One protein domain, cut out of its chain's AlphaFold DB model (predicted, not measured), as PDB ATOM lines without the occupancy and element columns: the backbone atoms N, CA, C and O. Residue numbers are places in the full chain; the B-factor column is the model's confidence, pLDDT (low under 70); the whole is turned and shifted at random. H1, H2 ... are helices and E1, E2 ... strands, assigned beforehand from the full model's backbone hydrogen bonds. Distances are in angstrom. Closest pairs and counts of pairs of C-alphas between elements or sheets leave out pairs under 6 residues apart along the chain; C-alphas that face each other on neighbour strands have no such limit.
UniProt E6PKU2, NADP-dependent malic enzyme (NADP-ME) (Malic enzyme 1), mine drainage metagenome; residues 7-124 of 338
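AT A GLANCE: This is residues 7 to 124 of the 338 residues of the protein "NADP-dependent malic enzyme (NADP-ME) (Malic enzyme 1)" of mine drainage metagenome (UniProt E6PKU2). A small twisted sheet of four short parallel strands, E2 E1 E3 E4, stands in the middle, with H2 over one face and H5 over the other. The long helix H4 lies near H5 and only grazes the sheet, while H3 and the unnamed stretch of residues 62 to 74 make a loose end well away from the strands. The 118 printed residues, with five named helices and four named strands in the order E1 H1 H2 E2 H3 H4 E3 H5 E4, are of mixed class. The whole is compact, with a radius of gyration of the C-alphas of 14.6 A and spans of 40 by 31 by 25 A.

IN THESE COORDINATES: Find C-alpha 7 at (118.852, 175.414, 114.928), where E1, residues 7 to 9, begins. Beside it are E2, residues 46 to 49, 10.0 A long, and E3, residues 98 to 101, 9.6 A long; E4, residues 121 to 123, ends at C-alpha 123 at (127.295, 178.902, 117.771). H2 is residues 27 to 38, 16.7 A long, and H5 is residues 105 to 115, 15.7 A long. H4, residues 75 to 92, starts at C-alpha 75 at (129.888, 162.734, 126.241) and runs 25.5 A. H1, residues 19 to 22, and H3, residues 57 to 61, are short.

HOW THE PARTS SIT: Begin at the inner strands E1 and E3, parallel at 35 degrees, where N 8 and O 99 are 2.8 A apart, within hydrogen-bond range. Edge strand E2 is parallel to E1, with N 48 and O 7 at 3.1 A; edge strand E4 is parallel to E3, with N 100 and O 122 at 2.9 A. E1, H1 H2, E2 and E3, H5, E4 are strand-helix-strand units, two parallel neighbour strands with helices between, and E2, H3 H4, E3 is a split one, with E1 between its strands; each crossover is right-handed. H5 is on the sheet at a height of 8.4 A, over E4 and along the strands at 12 degrees on the local plane; its closest C-alphas to E4 are those of Leu 112 and Tyr 122, 6.7 A apart. On the opposite face H2 has a height of 8.1 A and lies only just over E1, with 3 C-alphas falling on it. H4 and H5 are close but not clearly touching, their closest C-alphas, Tyr 79 and Leu 111, being 7.9 A apart, at a steep tilt of 43 degrees, the same way. H1 and H4 only graze the sheet; H3 is not on it. Each O i to N i+4 pair is within hydrogen-bond range in H3, H4 and H5, and 7 of 8 in H2; H1 is too short for one.

THE WHOLE: Look to Arg 63 and Asn 117 for the two C-alphas farthest apart, 42.0 A. The printed part has no cut, and the link from H3 to H4 is long, 13 residues. Mean pLDDT of the printed part is 79.7; residues 7 to 29 are under 70.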
ATOM      1  N   GLY A   7     118.458 175.246 113.536       37.00
ATOM      2  CA  GLY A   7     118.852 175.414 114.928       37.00
ATOM      3  C   GLY A   7     118.976 174.054 115.593       37.00
ATOM      4  O   GLY A   7     117.957 173.386 115.748       37.00
ATOM      5  N   LEU A   8     120.192 173.656 115.969       34.09
ATOM      6  CA  LEU A   8     120.441 172.487 116.804       34.09
ATOM      7  C   LEU A   8     120.654 172.936 118.250       34.09
ATOM      8  O   LEU A   8     121.750 173.333 118.664       34.09
ATOM      9  N   PHE A   9     119.579 172.870 119.023       43.09
ATOM     10  CA  PHE A   9     119.585 173.313 120.409       43.09
ATOM     11  C   PHE A   9     120.034 172.170 121.318       43.09
ATOM     12  O   PHE A   9     119.420 171.101 121.364       43.09
ATOM     13  N   GLY A  10     121.131 172.412 122.028       35.59
ATOM     14  CA  GLY A  10     121.671 171.511 123.024       35.59
ATOM     15  C   GLY A  10     120.915 171.595 124.343       35.59
ATOM     16  O   GLY A  10     120.130 172.514 124.592       35.59
ATOM     17  N   PRO A  11     121.148 170.643 125.249       36.50
ATOM     18  CA  PRO A  11     120.424 170.616 126.503       36.50
ATOM     19  C   PRO A  11     121.052 171.621 127.508       36.50
ATOM     20  O   PRO A  11     122.095 171.377 128.123       36.50
ATOM     21  N   HIS A  12     120.376 172.765 127.697       38.28
ATOM     22  CA  HIS A  12     120.841 173.957 128.430       38.28
ATOM     23  C   HIS A  12     121.335 173.701 129.875       38.28
ATOM     24  O   HIS A  12     120.586 173.165 130.697       38.28
ATOM     25  N   PRO A  13     122.546 174.173 130.266       37.50
ATOM     26  CA  PRO A  13     123.050 174.060 131.645       37.50
ATOM     27  C   PRO A  13     122.349 174.942 132.699       37.50
ATOM     28  O   PRO A  13     122.517 174.697 133.888       37.50
ATOM     29  N   ARG A  14     121.588 175.990 132.333       42.09
ATOM     30  CA  ARG A  14     121.183 177.050 133.291       42.09
ATOM     31  C   ARG A  14     119.848 176.822 134.001       42.09
ATOM     32  O   ARG A  14     119.576 177.519 134.972       42.09
ATOM     33  N   THR A  15     119.024 175.881 133.546       37.47
ATOM     34  CA  THR A  15     117.716 175.574 134.164       37.47
ATOM     35  C   THR A  15     117.539 174.095 134.498       37.47
ATOM     36  O   THR A  15     116.544 173.716 135.110       37.47
ATOM     37  N   GLY A  16     118.441 173.237 134.010       37.31
ATOM     38  CA  GLY A  16     118.214 171.799 133.919       37.31
ATOM     39  C   GLY A  16     116.955 171.420 133.119       37.31
ATOM     40  O   GLY A  16     116.596 170.247 133.129       37.31
ATOM     41  N   ARG A  17     116.288 172.381 132.447       38.41
ATOM     42  CA  ARG A  17     115.116 172.121 131.601       38.41
ATOM     43  C   ARG A  17     115.564 171.311 130.405       38.41
ATOM     44  O   ARG A  17     116.430 171.788 129.670       38.41
ATOM     45  N   PRO A  18     114.959 170.152 130.168       44.19
ATOM     46  CA  PRO A  18     115.225 169.396 128.963       44.19
ATOM     47  C   PRO A  18     114.486 170.119 127.841       44.19
ATOM     48  O   PRO A  18     113.379 170.628 128.045       44.19
ATOM     49  N   GLY A  19     115.105 170.279 126.681       45.03
ATOM     50  CA  GLY A  19     114.504 171.073 125.611       45.03
ATOM     51  C   GLY A  19     113.273 170.442 124.953       45.03
ATOM     52  O   GLY A  19     112.580 171.135 124.219       45.03
ATOM     53  N   CYS A  20     112.851 169.236 125.341       41.78
ATOM     54  CA  CYS A  20     111.512 168.737 125.018       41.78
ATOM     55  C   CYS A  20     110.408 169.628 125.640       41.78
ATOM     56  O   CYS A  20     109.366 169.850 125.033       41.78
ATOM     57  N   GLN A  21     110.658 170.233 126.814       41.81
ATOM     58  CA  GLN A  21     109.760 171.196 127.459       41.81
ATOM     59  C   GLN A  21     109.935 172.625 126.906       41.81
ATOM     60  O   GLN A  21     109.220 173.541 127.318       41.81
ATOM     61  N   ARG A  22     110.875 172.854 125.974       49.38
ATOM     62  CA  ARG A  22     111.118 174.158 125.325       49.38
ATOM     63  C   ARG A  22     110.382 174.352 124.006       49.38
ATOM     64  O   ARG A  22     110.403 175.468 123.485       49.38
ATOM     65  N   HIS A  23     109.614 173.353 123.564       44.09
ATOM     66  CA  HIS A  23     108.798 173.393 122.345       44.09
ATOM     67  C   HIS A  23     107.873 174.637 122.243       44.09
ATOM     68  O   HIS A  23     107.390 174.967 121.159       44.09
ATOM     69  N   GLY A  24     107.641 175.367 123.347       36.41
ATOM     70  CA  GLY A  24     106.818 176.581 123.414       36.41
ATOM     71  C   GLY A  24     107.501 177.962 123.484       36.41
ATOM     72  O   GLY A  24     106.801 178.926 123.190       36.41
ATOM     73  N   HIS A  25     108.784 178.140 123.859       44.78
ATOM     74  CA  HIS A  25     109.245 179.489 124.287       44.78
ATOM     75  C   HIS A  25     110.590 180.030 123.732       44.78
ATOM     76  O   HIS A  25     110.559 181.139 123.199       44.78
ATOM     77  N   PRO A  26     111.758 179.357 123.811       41.53
ATOM     78  CA  PRO A  26     113.039 179.953 123.376       41.53
ATOM     79  C   PRO A  26     113.413 179.623 121.917       41.53
ATOM     80  O   PRO A  26     113.863 180.498 121.178       41.53
ATOM     81  N   ASP A  27     113.154 178.389 121.478       48.81
ATOM     82  CA  ASP A  27     113.740 177.820 120.250       48.81
ATOM     83  C   ASP A  27     113.023 178.320 118.982       48.81
ATOM     84  O   ASP A  27     113.648 178.656 117.975       48.81
ATOM     85  N   ARG A  28     111.696 178.514 119.070       59.44
ATOM     86  CA  ARG A  28     110.931 179.278 118.067       59.44
ATOM     87  C   ARG A  28     111.300 180.757 118.076       59.44
ATOM     88  O   ARG A  28     111.272 181.388 117.026       59.44
ATOM     89  N   GLY A  29     111.661 181.302 119.238       69.19
ATOM     90  CA  GLY A  29     111.975 182.719 119.400       69.19
ATOM     91  C   GLY A  29     113.165 183.148 118.544       69.19
ATOM     92  O   GLY A  29     113.083 184.162 117.853       69.19
ATOM     93  N   LYS A  30     114.243 182.353 118.502       74.94
ATOM     94  CA  LYS A  30     115.400 182.666 117.648       74.94
ATOM     95  C   LYS A  30     115.070 182.619 116.163       74.94
ATOM     96  O   LYS A  30     115.397 183.559 115.449       74.94
ATOM     97  N   LEU A  31     114.390 181.578 115.689       79.88
ATOM     98  CA  LEU A  31     114.015 181.486 114.272       79.88
ATOM     99  C   LEU A  31     113.001 182.563 113.865       79.88
ATOM    100  O   LEU A  31     113.098 183.133 112.782       79.88
ATOM    101  N   GLN A  32     112.091 182.940 114.761       84.06
ATOM    102  CA  GLN A  32     111.230 184.104 114.549       84.06
ATOM    103  C   GLN A  32     112.046 185.391 114.392       84.06
ATOM    104  O   GLN A  32     111.698 186.220 113.557       84.06
ATOM    105  N   LEU A  33     113.150 185.555 115.132       84.31
ATOM    106  CA  LEU A  33     114.066 186.686 114.951       84.31
ATOM    107  C   LEU A  33     114.826 186.621 113.620       84.31
ATOM    108  O   LEU A  33     115.056 187.673 113.028       84.31
ATOM    109  N   TYR A  34     115.161 185.435 113.103       84.06
ATOM    110  CA  TYR A  34     115.720 185.296 111.749       84.06
ATOM    111  C   TYR A  34     114.782 185.889 110.697       84.06
ATOM    112  O   TYR A  34     115.198 186.711 109.875       84.06
ATOM    113  N   THR A  35     113.499 185.543 110.763       87.44
ATOM    114  CA  THR A  35     112.504 186.117 109.854       87.44
ATOM    115  C   THR A  35     112.264 187.597 110.139       87.44
ATOM    116  O   THR A  35     112.363 188.417 109.231       87.44
ATOM    117  N   ALA A  36     112.006 187.977 111.390       89.12
ATOM    118  CA  ALA A  36     111.598 189.339 111.732       89.12
ATOM    119  C   ALA A  36     112.724 190.381 111.602       89.12
ATOM    120  O   ALA A  36     112.461 191.513 111.202       89.12
ATOM    121  N   ALA A  37     113.969 190.034 111.943       87.94
ATOM    122  CA  ALA A  37     115.090 190.978 111.971       87.94
ATOM    123  C   ALA A  37     115.991 190.909 110.724       87.94
ATOM    124  O   ALA A  37     116.624 191.910 110.369       87.94
ATOM    125  N   ALA A  38     116.053 189.757 110.048       85.88
ATOM    126  CA  ALA A  38     116.855 189.585 108.833       85.88
ATOM    127  C   ALA A  38     116.068 189.276 107.566       85.88
ATOM    128  O   ALA A  38     116.666 189.249 106.493       85.88
ATOM    129  N   GLY A  39     114.752 189.083 107.656       88.94
ATOM    130  CA  GLY A  39     113.944 188.750 106.488       88.94
ATOM    131  C   GLY A  39     114.229 187.350 105.949       88.94
ATOM    132  O   GLY A  39     113.983 187.101 104.771       88.94
ATOM    133  N   VAL A  40     114.754 186.435 106.774       86.81
ATOM    134  CA  VAL A  40     114.933 185.044 106.348       86.81
ATOM    135  C   VAL A  40     113.558 184.393 106.158       86.81
ATOM    136  O   VAL A  40     112.755 184.411 107.098       86.81
ATOM    137  N   PRO A  41     113.261 183.816 104.978       88.25
ATOM    138  CA  PRO A  41     111.970 183.190 104.725       88.25
ATOM    139  C   PRO A  41     111.691 182.077 105.744       88.25
ATOM    140  O   PRO A  41     112.542 181.202 105.919       88.25
ATOM    141  N   PRO A  42     110.517 182.059 106.399       88.06
ATOM    142  CA  PRO A  42     110.210 181.065 107.427       88.06
ATOM    143  C   PRO A  42     110.189 179.631 106.878       88.06
ATOM    144  O   PRO A  42     110.425 178.694 107.629       88.06
ATOM    145  N   GLN A  43     109.969 179.449 105.570       87.50
ATOM    146  CA  GLN A  43     110.029 178.143 104.903       87.50
ATOM    147  C   GLN A  43     111.452 177.566 104.851       87.50
ATOM    148  O   GLN A  43     111.619 176.372 104.634       87.50
ATOM    149  N   GLY A  44     112.473 178.412 105.012       84.94
ATOM    150  CA  GLY A  44     113.881 178.020 105.022       84.94
ATOM    151  C   GLY A  44     114.458 177.830 106.422       84.94
ATOM    152  O   GLY A  44     115.677 177.789 106.544       84.94
ATOM    153  N   LEU A  45     113.619 177.784 107.463       86.50
ATOM    154  CA  LEU A  45     114.027 177.659 108.860       86.50
ATOM    155  C   LEU A  45     113.418 176.397 109.475       86.50
ATOM    156  O   LEU A  45     112.204 176.205 109.421       86.50
ATOM    157  N   LEU A  46     114.250 175.575 110.117       87.81
ATOM    158  CA  LEU A  46     113.809 174.353 110.789       87.81
ATOM    159  C   LEU A  46     114.317 174.330 112.240       87.81
ATOM    160  O   LEU A  46     115.525 174.195 112.459       87.81
ATOM    161  N   PRO A  47     113.435 174.482 113.249       84.88
ATOM    162  CA  PRO A  47     113.818 174.281 114.642       84.88
ATOM    163  C   PRO A  47     113.943 172.792 114.929       84.88
ATOM    164  O   PRO A  47     112.983 172.048 114.722       84.88
ATOM    165  N   MET A  48     115.083 172.368 115.470       84.06
ATOM    166  CA  MET A  48     115.255 171.003 115.955       84.06
ATOM    167  C   MET A  48     115.794 170.971 117.372       84.06
ATOM    168  O   MET A  48     116.665 171.743 117.765       84.06
ATOM    169  N   TYR A  49     115.261 170.041 118.150       81.56
ATOM    170  CA  TYR A  49     115.702 169.804 119.508       81.56
ATOM    171  C   TYR A  49     116.257 168.391 119.622       81.56
ATOM    172  O   TYR A  49     115.605 167.431 119.211       81.56
ATOM    173  N   LEU A  50     117.448 168.284 120.205       85.50
ATOM    174  CA  LEU A  50     118.105 167.014 120.452       85.50
ATOM    175  C   LEU A  50     117.820 166.579 121.895       85.50
ATOM    176  O   LEU A  50     118.403 167.112 122.843       85.50
ATOM    177  N   ASP A  51     116.911 165.615 122.066       86.25
ATOM    178  CA  ASP A  51     116.631 165.037 123.381       86.25
ATOM    179  C   ASP A  51     117.583 163.883 123.688       86.25
ATOM    180  O   ASP A  51     117.370 162.761 123.249       86.25
ATOM    181  N   ALA A  52     118.623 164.159 124.471       86.75
ATOM    182  CA  ALA A  52     119.515 163.139 125.023       86.75
ATOM    183  C   ALA A  52     119.211 162.851 126.507       86.75
ATOM    184  O   ALA A  52     120.063 162.346 127.232       86.75
ATOM    185  N   GLY A  53     118.026 163.223 127.005       86.94
ATOM    186  CA  GLY A  53     117.672 163.108 128.420       86.94
ATOM    187  C   GLY A  53     118.167 164.270 129.288       86.94
ATOM    188  O   GLY A  53     118.611 165.327 128.817       86.94
ATOM    189  N   THR A  54     118.060 164.112 130.608       85.62
ATOM    190  CA  THR A  54     118.351 165.182 131.568       85.62
ATOM    191  C   THR A  54     118.965 164.694 132.870       85.62
ATOM    192  O   THR A  54     118.560 163.693 133.445       85.62
ATOM    193  N   ASN A  55     119.917 165.470 133.385       87.75
ATOM    194  CA  ASN A  55     120.528 165.231 134.694       87.75
ATOM    195  C   ASN A  55     119.766 165.925 135.835       87.75
ATOM    196  O   ASN A  55     120.159 165.814 136.995       87.75
ATOM    197  N   ASN A  56     118.694 166.662 135.530       86.75
ATOM    198  CA  ASN A  56     117.916 167.363 136.541       86.75
ATOM    199  C   ASN A  56     116.889 166.421 137.190       86.75
ATOM    200  O   ASN A  56     115.881 166.059 136.578       86.75
ATOM    201  N   ALA A  57     117.131 166.088 138.459       89.44
ATOM    202  CA  ALA A  57     116.278 165.209 139.253       89.44
ATOM    203  C   ALA A  57     114.829 165.708 139.377       89.44
ATOM    204  O   ALA A  57     113.912 164.891 139.391       89.44
ATOM    205  N   THR A  58     114.600 167.025 139.408       89.56
ATOM    206  CA  THR A  58     113.249 167.600 139.464       89.56
ATOM    207  C   THR A  58     112.444 167.244 138.217       89.56
ATOM    208  O   THR A  58     111.291 166.853 138.342       89.56
ATOM    209  N   TYR A  59     113.047 167.314 137.025       85.31
ATOM    210  CA  TYR A  59     112.355 166.948 135.784       85.31
ATOM    211  C   TYR A  59     112.189 165.439 135.627       85.31
ATOM    212  O   TYR A  59     111.160 164.992 135.138       85.31
ATOM    213  N   LEU A  60     113.155 164.645 136.093       88.12
ATOM    214  CA  LEU A  60     113.006 163.188 136.110       88.12
ATOM    215  C   LEU A  60     111.862 162.736 137.036       88.12
ATOM    216  O   LEU A  60     111.156 161.780 136.714       88.12
ATOM    217  N   ALA A  61     111.661 163.437 138.156       89.88
ATOM    218  CA  ALA A  61     110.584 163.175 139.108       89.88
ATOM    219  C   ALA A  61     109.223 163.757 138.680       89.88
ATOM    220  O   ALA A  61     108.180 163.302 139.152       89.88
ATOM    221  N   ASP A  62     109.214 164.753 137.794       91.38
ATOM    222  CA  ASP A  62     107.992 165.406 137.336       91.38
ATOM    223  C   ASP A  62     107.161 164.460 136.451       91.38
ATOM    224  O   ASP A  62     107.611 163.929 135.431       91.38
ATOM    225  N   ARG A  63     105.901 164.235 136.832       90.06
ATOM    226  CA  ARG A  63     104.963 163.413 136.055       90.06
ATOM    227  C   ARG A  63     104.574 164.066 134.733       90.06
ATOM    228  O   ARG A  63     104.285 163.334 133.796       90.06
ATOM    229  N   LEU A  64     104.642 165.389 134.626       91.88
ATOM    230  CA  LEU A  64     104.331 166.146 133.411       91.88
ATOM    231  C   LEU A  64     105.554 166.355 132.507       91.88
ATOM    232  O   LEU A  64     105.484 167.070 131.507       91.88
ATOM    233  N   TYR A  65     106.691 165.742 132.835       85.75
ATOM    234  CA  TYR A  65     107.867 165.799 131.990       85.75
ATOM    235  C   TYR A  65     107.681 164.988 130.697       85.75
ATOM    236  O   TYR A  65     107.368 163.796 130.740       85.75
ATOM    237  N   VAL A  66     107.862 165.667 129.557       86.94
ATOM    238  CA  VAL A  66     107.545 165.173 128.201       86.94
ATOM    239  C   VAL A  66     108.747 164.611 127.434       86.94
ATOM    240  O   VAL A  66     108.583 164.175 126.303       86.94
ATOM    241  N   GLY A  67     109.954 164.659 128.003       86.06
ATOM    242  CA  GLY A  67     111.160 164.149 127.336       86.06
ATOM    243  C   GLY A  67     111.600 162.798 127.843       86.06
ATOM    244  O   GLY A  67     110.945 162.179 128.687       86.06
ATOM    245  N   LEU A  68     112.773 162.385 127.376       87.56
ATOM    246  CA  LEU A  68     113.411 161.153 127.807       87.56
ATOM    247  C   LEU A  68     113.696 161.196 129.313       87.56
ATOM    248  O   LEU A  68     114.468 162.027 129.805       87.56
ATOM    249  N   ARG A  69     113.059 160.280 130.052       89.19
ATOM    250  CA  ARG A  69     113.182 160.106 131.511       89.19
ATOM    251  C   ARG A  69     114.429 159.312 131.889       89.19
ATOM    252  O   ARG A  69     114.367 158.347 132.642       89.19
ATOM    253  N   GLN A  70     115.566 159.740 131.369       90.38
ATOM    254  CA  GLN A  70     116.865 159.152 131.661       90.38
ATOM    255  C   GLN A  70     117.909 160.248 131.848       90.38
ATOM    256  O   GLN A  70     117.727 161.383 131.394       90.38
ATOM    257  N   LYS A  71     119.000 159.901 132.532       89.94
ATOM    258  CA  LYS A  71     120.171 160.775 132.616       89.94
ATOM    259  C   LYS A  71     120.814 160.920 131.243       89.94
ATOM    260  O   LYS A  71     120.640 160.057 130.386       89.94
ATOM    261  N   ARG A  72     121.549 162.016 131.052       87.88
ATOM    262  CA  ARG A  72     122.280 162.228 129.804       87.88
ATOM    263  C   ARG A  72     123.318 161.124 129.618       87.88
ATOM    264  O   ARG A  72     123.964 160.767 130.610       87.88
ATOM    265  N   PRO A  73     123.479 160.613 128.388       90.56
ATOM    266  CA  PRO A  73     124.526 159.657 128.099       90.56
ATOM    267  C   PRO A  73     125.908 160.298 128.308       90.56
ATOM    268  O   PRO A  73     126.024 161.532 128.378       90.56
ATOM    269  N   PRO A  74     126.956 159.471 128.424       91.44
ATOM    270  CA  PRO A  74     128.341 159.916 128.354       91.44
ATOM    271  C   PRO A  74     128.618 160.807 127.131       91.44
ATOM    272  O   PRO A  74     127.950 160.720 126.101       91.44
ATOM    273  N   THR A  75     129.595 161.708 127.256       88.94
ATOM    274  CA  THR A  75     129.888 162.734 126.241       88.94
ATOM    275  C   THR A  75     130.264 162.147 124.880       88.94
ATOM    276  O   THR A  75     129.898 162.703 123.851       88.94
ATOM    277  N   ASP A  76     130.987 161.035 124.864       91.25
ATOM    278  CA  ASP A  76     131.383 160.294 123.667       91.25
ATOM    279  C   ASP A  76     130.178 159.727 122.909       91.25
ATOM    280  O   ASP A  76     130.074 159.934 121.700       91.25
ATOM    281  N   GLU A  77     129.229 159.113 123.616       93.00
ATOM    282  CA  GLU A  77     127.972 158.631 123.028       93.00
ATOM    283  C   GLU A  77     127.107 159.800 122.528       93.00
ATOM    284  O   GLU A  77     126.584 159.766 121.413       93.00
ATOM    285  N   LEU A  78     127.023 160.886 123.307       90.38
ATOM    286  CA  LEU A  78     126.321 162.100 122.894       90.38
ATOM    287  C   LEU A  78     126.918 162.689 121.611       90.38
ATOM    288  O   LEU A  78     126.176 163.092 120.720       90.38
ATOM    289  N   TYR A  79     128.244 162.771 121.509       93.06
ATOM    290  CA  TYR A  79     128.898 163.352 120.337       93.06
ATOM    291  C   TYR A  79     128.770 162.455 119.110       93.06
ATOM    292  O   TYR A  79     128.534 162.996 118.035       93.06
ATOM    293  N   ALA A  80     128.837 161.130 119.271       93.69
ATOM    294  CA  ALA A  80     128.581 160.185 118.185       93.69
ATOM    295  C   ALA A  80     127.157 160.333 117.627       93.69
ATOM    296  O   ALA A  80     126.967 160.371 116.414       93.69
ATOM    297  N   PHE A  81     126.161 160.514 118.499       92.56
ATOM    298  CA  PHE A  81     124.794 160.797 118.063       92.56
ATOM    299  C   PHE A  81     124.671 162.147 117.339       92.56
ATOM    300  O   PHE A  81     123.951 162.267 116.349       92.56
ATOM    301  N   VAL A  82     125.392 163.179 117.796       93.62
ATOM    302  CA  VAL A  82     125.415 164.472 117.094       93.62
ATOM    303  C   VAL A  82     126.105 164.350 115.733       93.62
ATOM    304  O   VAL A  82     125.671 165.025 114.806       93.62
ATOM    305  N   ASP A  83     127.136 163.512 115.587       94.31
ATOM    306  CA  ASP A  83     127.773 163.260 114.286       94.31
ATOM    307  C   ASP A  83     126.778 162.662 113.295       94.31
ATOM    308  O   ASP A  83     126.581 163.226 112.223       94.31
ATOM    309  N   GLU A  84     126.098 161.581 113.692       95.19
ATOM    310  CA  GLU A  84     125.074 160.929 112.869       95.19
ATOM    311  C   GLU A  84     123.984 161.925 112.459       95.19
ATOM    312  O   GLU A  84     123.587 162.001 111.296       95.19
ATOM    313  N   PHE A  85     123.543 162.754 113.405       93.25
ATOM    314  CA  PHE A  85     122.578 163.808 113.138       93.25
ATOM    315  C   PHE A  85     123.098 164.845 112.126       93.25
ATOM    316  O   PHE A  85     122.367 165.238 111.215       93.25
ATOM    317  N   VAL A  86     124.337 165.322 112.282       93.50
ATOM    318  CA  VAL A  86     124.938 166.316 111.380       93.50
ATOM    319  C   VAL A  86     125.062 165.745 109.973       93.50
ATOM    320  O   VAL A  86     124.695 166.431 109.017       93.50
ATOM    321  N   ASP A  87     125.517 164.501 109.850       93.88
ATOM    322  CA  ASP A  87     125.663 163.812 108.570       93.88
ATOM    323  C   ASP A  87     124.298 163.639 107.886       93.88
ATOM    324  O   ASP A  87     124.137 164.040 106.732       93.88
ATOM    325  N   ALA A  88     123.275 163.188 108.622       94.50
ATOM    326  CA  ALA A  88     121.912 163.056 108.105       94.50
ATOM    327  C   ALA A  88     121.318 164.402 107.650       94.50
ATOM    328  O   ALA A  88     120.660 164.485 106.611       94.50
ATOM    329  N   VAL A  89     121.562 165.488 108.393       91.88
ATOM    330  CA  VAL A  89     121.095 166.824 107.988       91.88
ATOM    331  C   VAL A  89     121.786 167.292 106.716       91.88
ATOM    332  O   VAL A  89     121.120 167.873 105.864       91.88
ATOM    333  N   GLN A  90     123.089 167.061 106.566       90.75
ATOM    334  CA  GLN A  90     123.800 167.458 105.351       90.75
ATOM    335  C   GLN A  90     123.448 166.573 104.148       90.75
ATOM    336  O   GLN A  90     123.500 167.056 103.019       90.75
ATOM    337  N   GLU A  91     123.042 165.321 104.371       93.69
ATOM    338  CA  GLU A  91     122.513 164.443 103.323       93.69
ATOM    339  C   GLU A  91     121.141 164.924 102.827       93.69
ATOM    340  O   GLU A  91     120.946 165.131 101.627       93.69
ATOM    341  N   VAL A  92     120.198 165.162 103.745       93.75
ATOM    342  CA  VAL A  92     118.824 165.577 103.405       93.75
ATOM    343  C   VAL A  92     118.766 167.041 102.952       93.75
ATOM    344  O   VAL A  92     118.014 167.390 102.039       93.75
ATOM    345  N   PHE A  93     119.570 167.910 103.568       90.38
ATOM    346  CA  PHE A  93     119.637 169.345 103.293       90.38
ATOM    347  C   PHE A  93     121.087 169.793 103.025       90.38
ATOM    348  O   PHE A  93     121.713 170.433 103.877       90.38
ATOM    349  N   PRO A  94     121.634 169.529 101.823       88.56
ATOM    350  CA  PRO A  94     123.009 169.890 101.493       88.56
ATOM    351  C   PRO A  94     123.298 171.383 101.668       88.56
ATOM    352  O   PRO A  94     122.546 172.240 101.195       88.56
ATOM    353  N   ASN A  95     124.435 171.698 102.296       87.06
ATOM    354  CA  ASN A  95     124.881 173.058 102.626       87.06
ATOM    355  C   ASN A  95     123.974 173.800 103.619       87.06
ATOM    356  O   ASN A  95     124.066 175.027 103.738       87.06
ATOM    357  N   CYS A  96     123.098 173.091 104.335       88.94
ATOM    358  CA  CYS A  96     122.311 173.703 105.391       88.94
ATOM    359  C   CYS A  96     123.231 174.239 106.494       88.94
ATOM    360  O   CYS A  96     124.175 173.573 106.930       88.94
ATOM    361  N   CYS A  97     122.952 175.463 106.944       90.00
ATOM    362  CA  CYS A  97     123.693 176.082 108.028       90.00
ATOM    363  C   CYS A  97     123.201 175.554 109.381       90.00
ATOM    364  O   CYS A  97     122.030 175.705 109.705       90.00
ATOM    365  N   LEU A  98     124.078 174.981 110.198       91.44
ATOM    366  CA  LEU A  98     123.746 174.528 111.545       91.44
ATOM    367  C   LEU A  98     124.011 175.632 112.570       91.44
ATOM    368  O   LEU A  98     125.139 176.095 112.747       91.44
ATOM    369  N   HIS A  99     122.965 176.038 113.275       89.38
ATOM    370  CA  HIS A  99     123.031 177.001 114.365       89.38
ATOM    371  C   HIS A  99     122.976 176.258 115.698       89.38
ATOM    372  O   HIS A  99     121.907 175.859 116.150       89.38
ATOM    373  N   PHE A 100     124.130 176.077 116.335       89.44
ATOM    374  CA  PHE A 100     124.212 175.478 117.663       89.44
ATOM    375  C   PHE A 100     123.856 176.506 118.734       89.44
ATOM    376  O   PHE A 100     124.421 177.599 118.759       89.44
ATOM    377  N   GLU A 101     122.976 176.131 119.653       83.75
ATOM    378  CA  GLU A 101     122.474 177.044 120.678       83.75
ATOM    379  C   GLU A 101     122.288 176.345 122.023       83.75
ATOM    380  O   GLU A 101     121.930 175.167 122.059       83.75
ATOM    381  N   ASP A 102     122.501 177.067 123.128       81.31
ATOM    382  CA  ASP A 102     122.179 176.617 124.488       81.31
ATOM    383  C   ASP A 102     122.911 175.317 124.903       81.31
ATOM    384  O   ASP A 102     122.506 174.612 125.826       81.31
ATOM    385  N   TRP A 103     124.046 174.998 124.276       83.50
ATOM    386  CA  TRP A 103     124.914 173.896 124.704       83.50
ATOM    387  C   TRP A 103     125.663 174.245 126.000       83.50
ATOM    388  O   TRP A 103     125.821 175.414 126.367       83.50
ATOM    389  N   THR A 104     126.141 173.234 126.739       82.19
ATOM    390  CA  THR A 104     127.040 173.516 127.870       82.19
ATOM    391  C   THR A 104     128.317 174.184 127.361       82.19
ATOM    392  O   THR A 104     128.696 173.973 126.218       82.19
ATOM    393  N   GLY A 105     128.990 175.009 128.170       78.31
ATOM    394  CA  GLY A 105     130.156 175.762 127.683       78.31
ATOM    395  C   GLY A 105     131.255 174.870 127.092       78.31
ATOM    396  O   GLY A 105     131.842 175.219 126.071       78.31
ATOM    397  N   VAL A 106     131.484 173.699 127.697       82.94
ATOM    398  CA  VAL A 106     132.456 172.709 127.214       82.94
ATOM    399  C   VAL A 106     131.975 172.074 125.907       82.94
ATOM    400  O   VAL A 106     132.725 172.068 124.932       82.94
ATOM    401  N   ASP A 107     130.714 171.633 125.854       87.38
ATOM    402  CA  ASP A 107     130.144 171.010 124.653       87.38
ATOM    403  C   ASP A 107     130.058 171.990 123.482       87.38
ATOM    404  O   ASP A 107     130.398 171.647 122.357       87.38
ATOM    405  N   ALA A 108     129.666 173.237 123.739       87.81
ATOM    406  CA  ALA A 108     129.565 174.285 122.731       87.81
ATOM    407  C   ALA A 108     130.911 174.520 122.029       87.81
ATOM    408  O   ALA A 108     130.956 174.630 120.803       87.81
ATOM    409  N   ILE A 109     132.010 174.569 122.795       87.25
ATOM    410  CA  ILE A 109     133.361 174.709 122.238       87.25
ATOM    411  C   ILE A 109     133.748 173.447 121.461       87.25
ATOM    412  O   ILE A 109     134.223 173.557 120.331       87.25
ATOM    413  N   ALA A 110     133.540 172.263 122.044       89.19
ATOM    414  CA  ALA A 110     133.919 170.994 121.427       89.19
ATOM    415  C   ALA A 110     133.204 170.774 120.085       89.19
ATOM    416  O   ALA A 110     133.858 170.504 119.076       89.19
ATOM    417  N   LEU A 111     131.884 170.967 120.048       91.44
ATOM    418  CA  LEU A 111     131.070 170.830 118.839       91.44
ATOM    419  C   LEU A 111     131.436 171.889 117.795       91.44
ATOM    420  O   LEU A 111     131.586 171.563 116.618       91.44
ATOM    421  N   LEU A 112     131.669 173.141 118.206       91.00
ATOM    422  CA  LEU A 112     132.103 174.179 117.271       91.00
ATOM    423  C   LEU A 112     133.447 173.820 116.625       91.00
ATOM    424  O   LEU A 112     133.578 173.920 115.409       91.00
ATOM    425  N   VAL A 113     134.441 173.376 117.402       90.50
ATOM    426  CA  VAL A 113     135.743 172.934 116.866       90.50
ATOM    427  C   VAL A 113     135.579 171.736 115.930       90.50
ATOM    428  O   VAL A 113     136.219 171.694 114.879       90.50
ATOM    429  N   ARG A 114     134.697 170.797 116.280       92.56
ATOM    430  CA  ARG A 114     134.433 169.576 115.513       92.56
ATOM    431  C   ARG A 114     133.845 169.851 114.126       92.56
ATOM    432  O   ARG A 114     134.248 169.188 113.167       92.56
ATOM    433  N   TYR A 115     132.932 170.818 114.014       94.00
ATOM    434  CA  TYR A 115     132.124 171.027 112.805       94.00
ATOM    435  C   TYR A 115     132.488 172.264 111.976       94.00
ATOM    436  O   TYR A 115     132.266 172.245 110.767       94.00
ATOM    437  N   ARG A 116     133.114 173.302 112.559       91.12
ATOM    438  CA  ARG A 116     133.364 174.602 111.887       91.12
ATOM    439  C   ARG A 116     134.139 174.546 110.568       91.12
ATOM    440  O   ARG A 116     134.065 175.492 109.795       91.12
ATOM    441  N   ASN A 117     134.919 173.486 110.349       92.31
ATOM    442  CA  ASN A 117     135.717 173.285 109.134       92.31
ATOM    443  C   ASN A 117     135.146 172.183 108.221       92.31
ATOM    444  O   ASN A 117     135.741 171.896 107.188       92.31
ATOM    445  N   LYS A 118     134.043 171.537 108.617       91.75
ATOM    446  CA  LYS A 118     133.413 170.423 107.889       91.75
ATOM    447  C   LYS A 118     132.091 170.832 107.250       91.75
ATOM    448  O   LYS A 118     131.810 170.449 106.124       91.75
ATOM    449  N   VAL A 119     131.291 171.607 107.976       93.00
ATOM    450  CA  VAL A 119     129.946 172.023 107.570       93.00
ATOM    451  C   VAL A 119     129.762 173.513 107.833       93.00
ATOM    452  O   VAL A 119     130.477 174.110 108.640       93.00
ATOM    453  N   SER A 120     128.780 174.126 107.170       92.75
ATOM    454  CA  SER A 120     128.381 175.488 107.515       92.75
ATOM    455  C   SER A 120     127.733 175.460 108.893       92.75
ATOM    456  O   SER A 120     126.594 175.031 109.026       92.75
ATOM    457  N   CYS A 121     128.440 175.901 109.929       92.31
ATOM    458  CA  CYS A 121     127.866 176.003 111.262       92.31
ATOM    459  C   CYS A 121     128.427 177.167 112.068       92.31
ATOM    460  O   CYS A 121     129.547 177.629 111.839       92.31
ATOM    461  N   TYR A 122     127.667 177.594 113.068       90.69
ATOM    462  CA  TYR A 122     128.125 178.541 114.075       90.69
ATOM    463  C   TYR A 122     127.394 178.308 115.395       90.69
ATOM    464  O   TYR A 122     126.373 177.621 115.455       90.69
ATOM    465  N   ASN A 123     127.925 178.897 116.459       89.75
ATOM    466  CA  ASN A 123     127.295 178.902 117.771       89.75
ATOM    467  C   ASN A 123     127.045 180.352 118.216       89.75
ATOM    468  O   ASN A 123     127.995 181.136 118.286       89.75
ATOM    469  N   ASP A 124     125.794 180.736 118.486       85.44
ATOM    470  CA  ASP A 124     125.457 182.134 118.814       85.44
ATOM    471  C   ASP A 124     125.911 182.530 120.226       85.44
ATOM    472  O   ASP A 124     126.381 183.653 120.413       85.44
TER     473      ASP A 124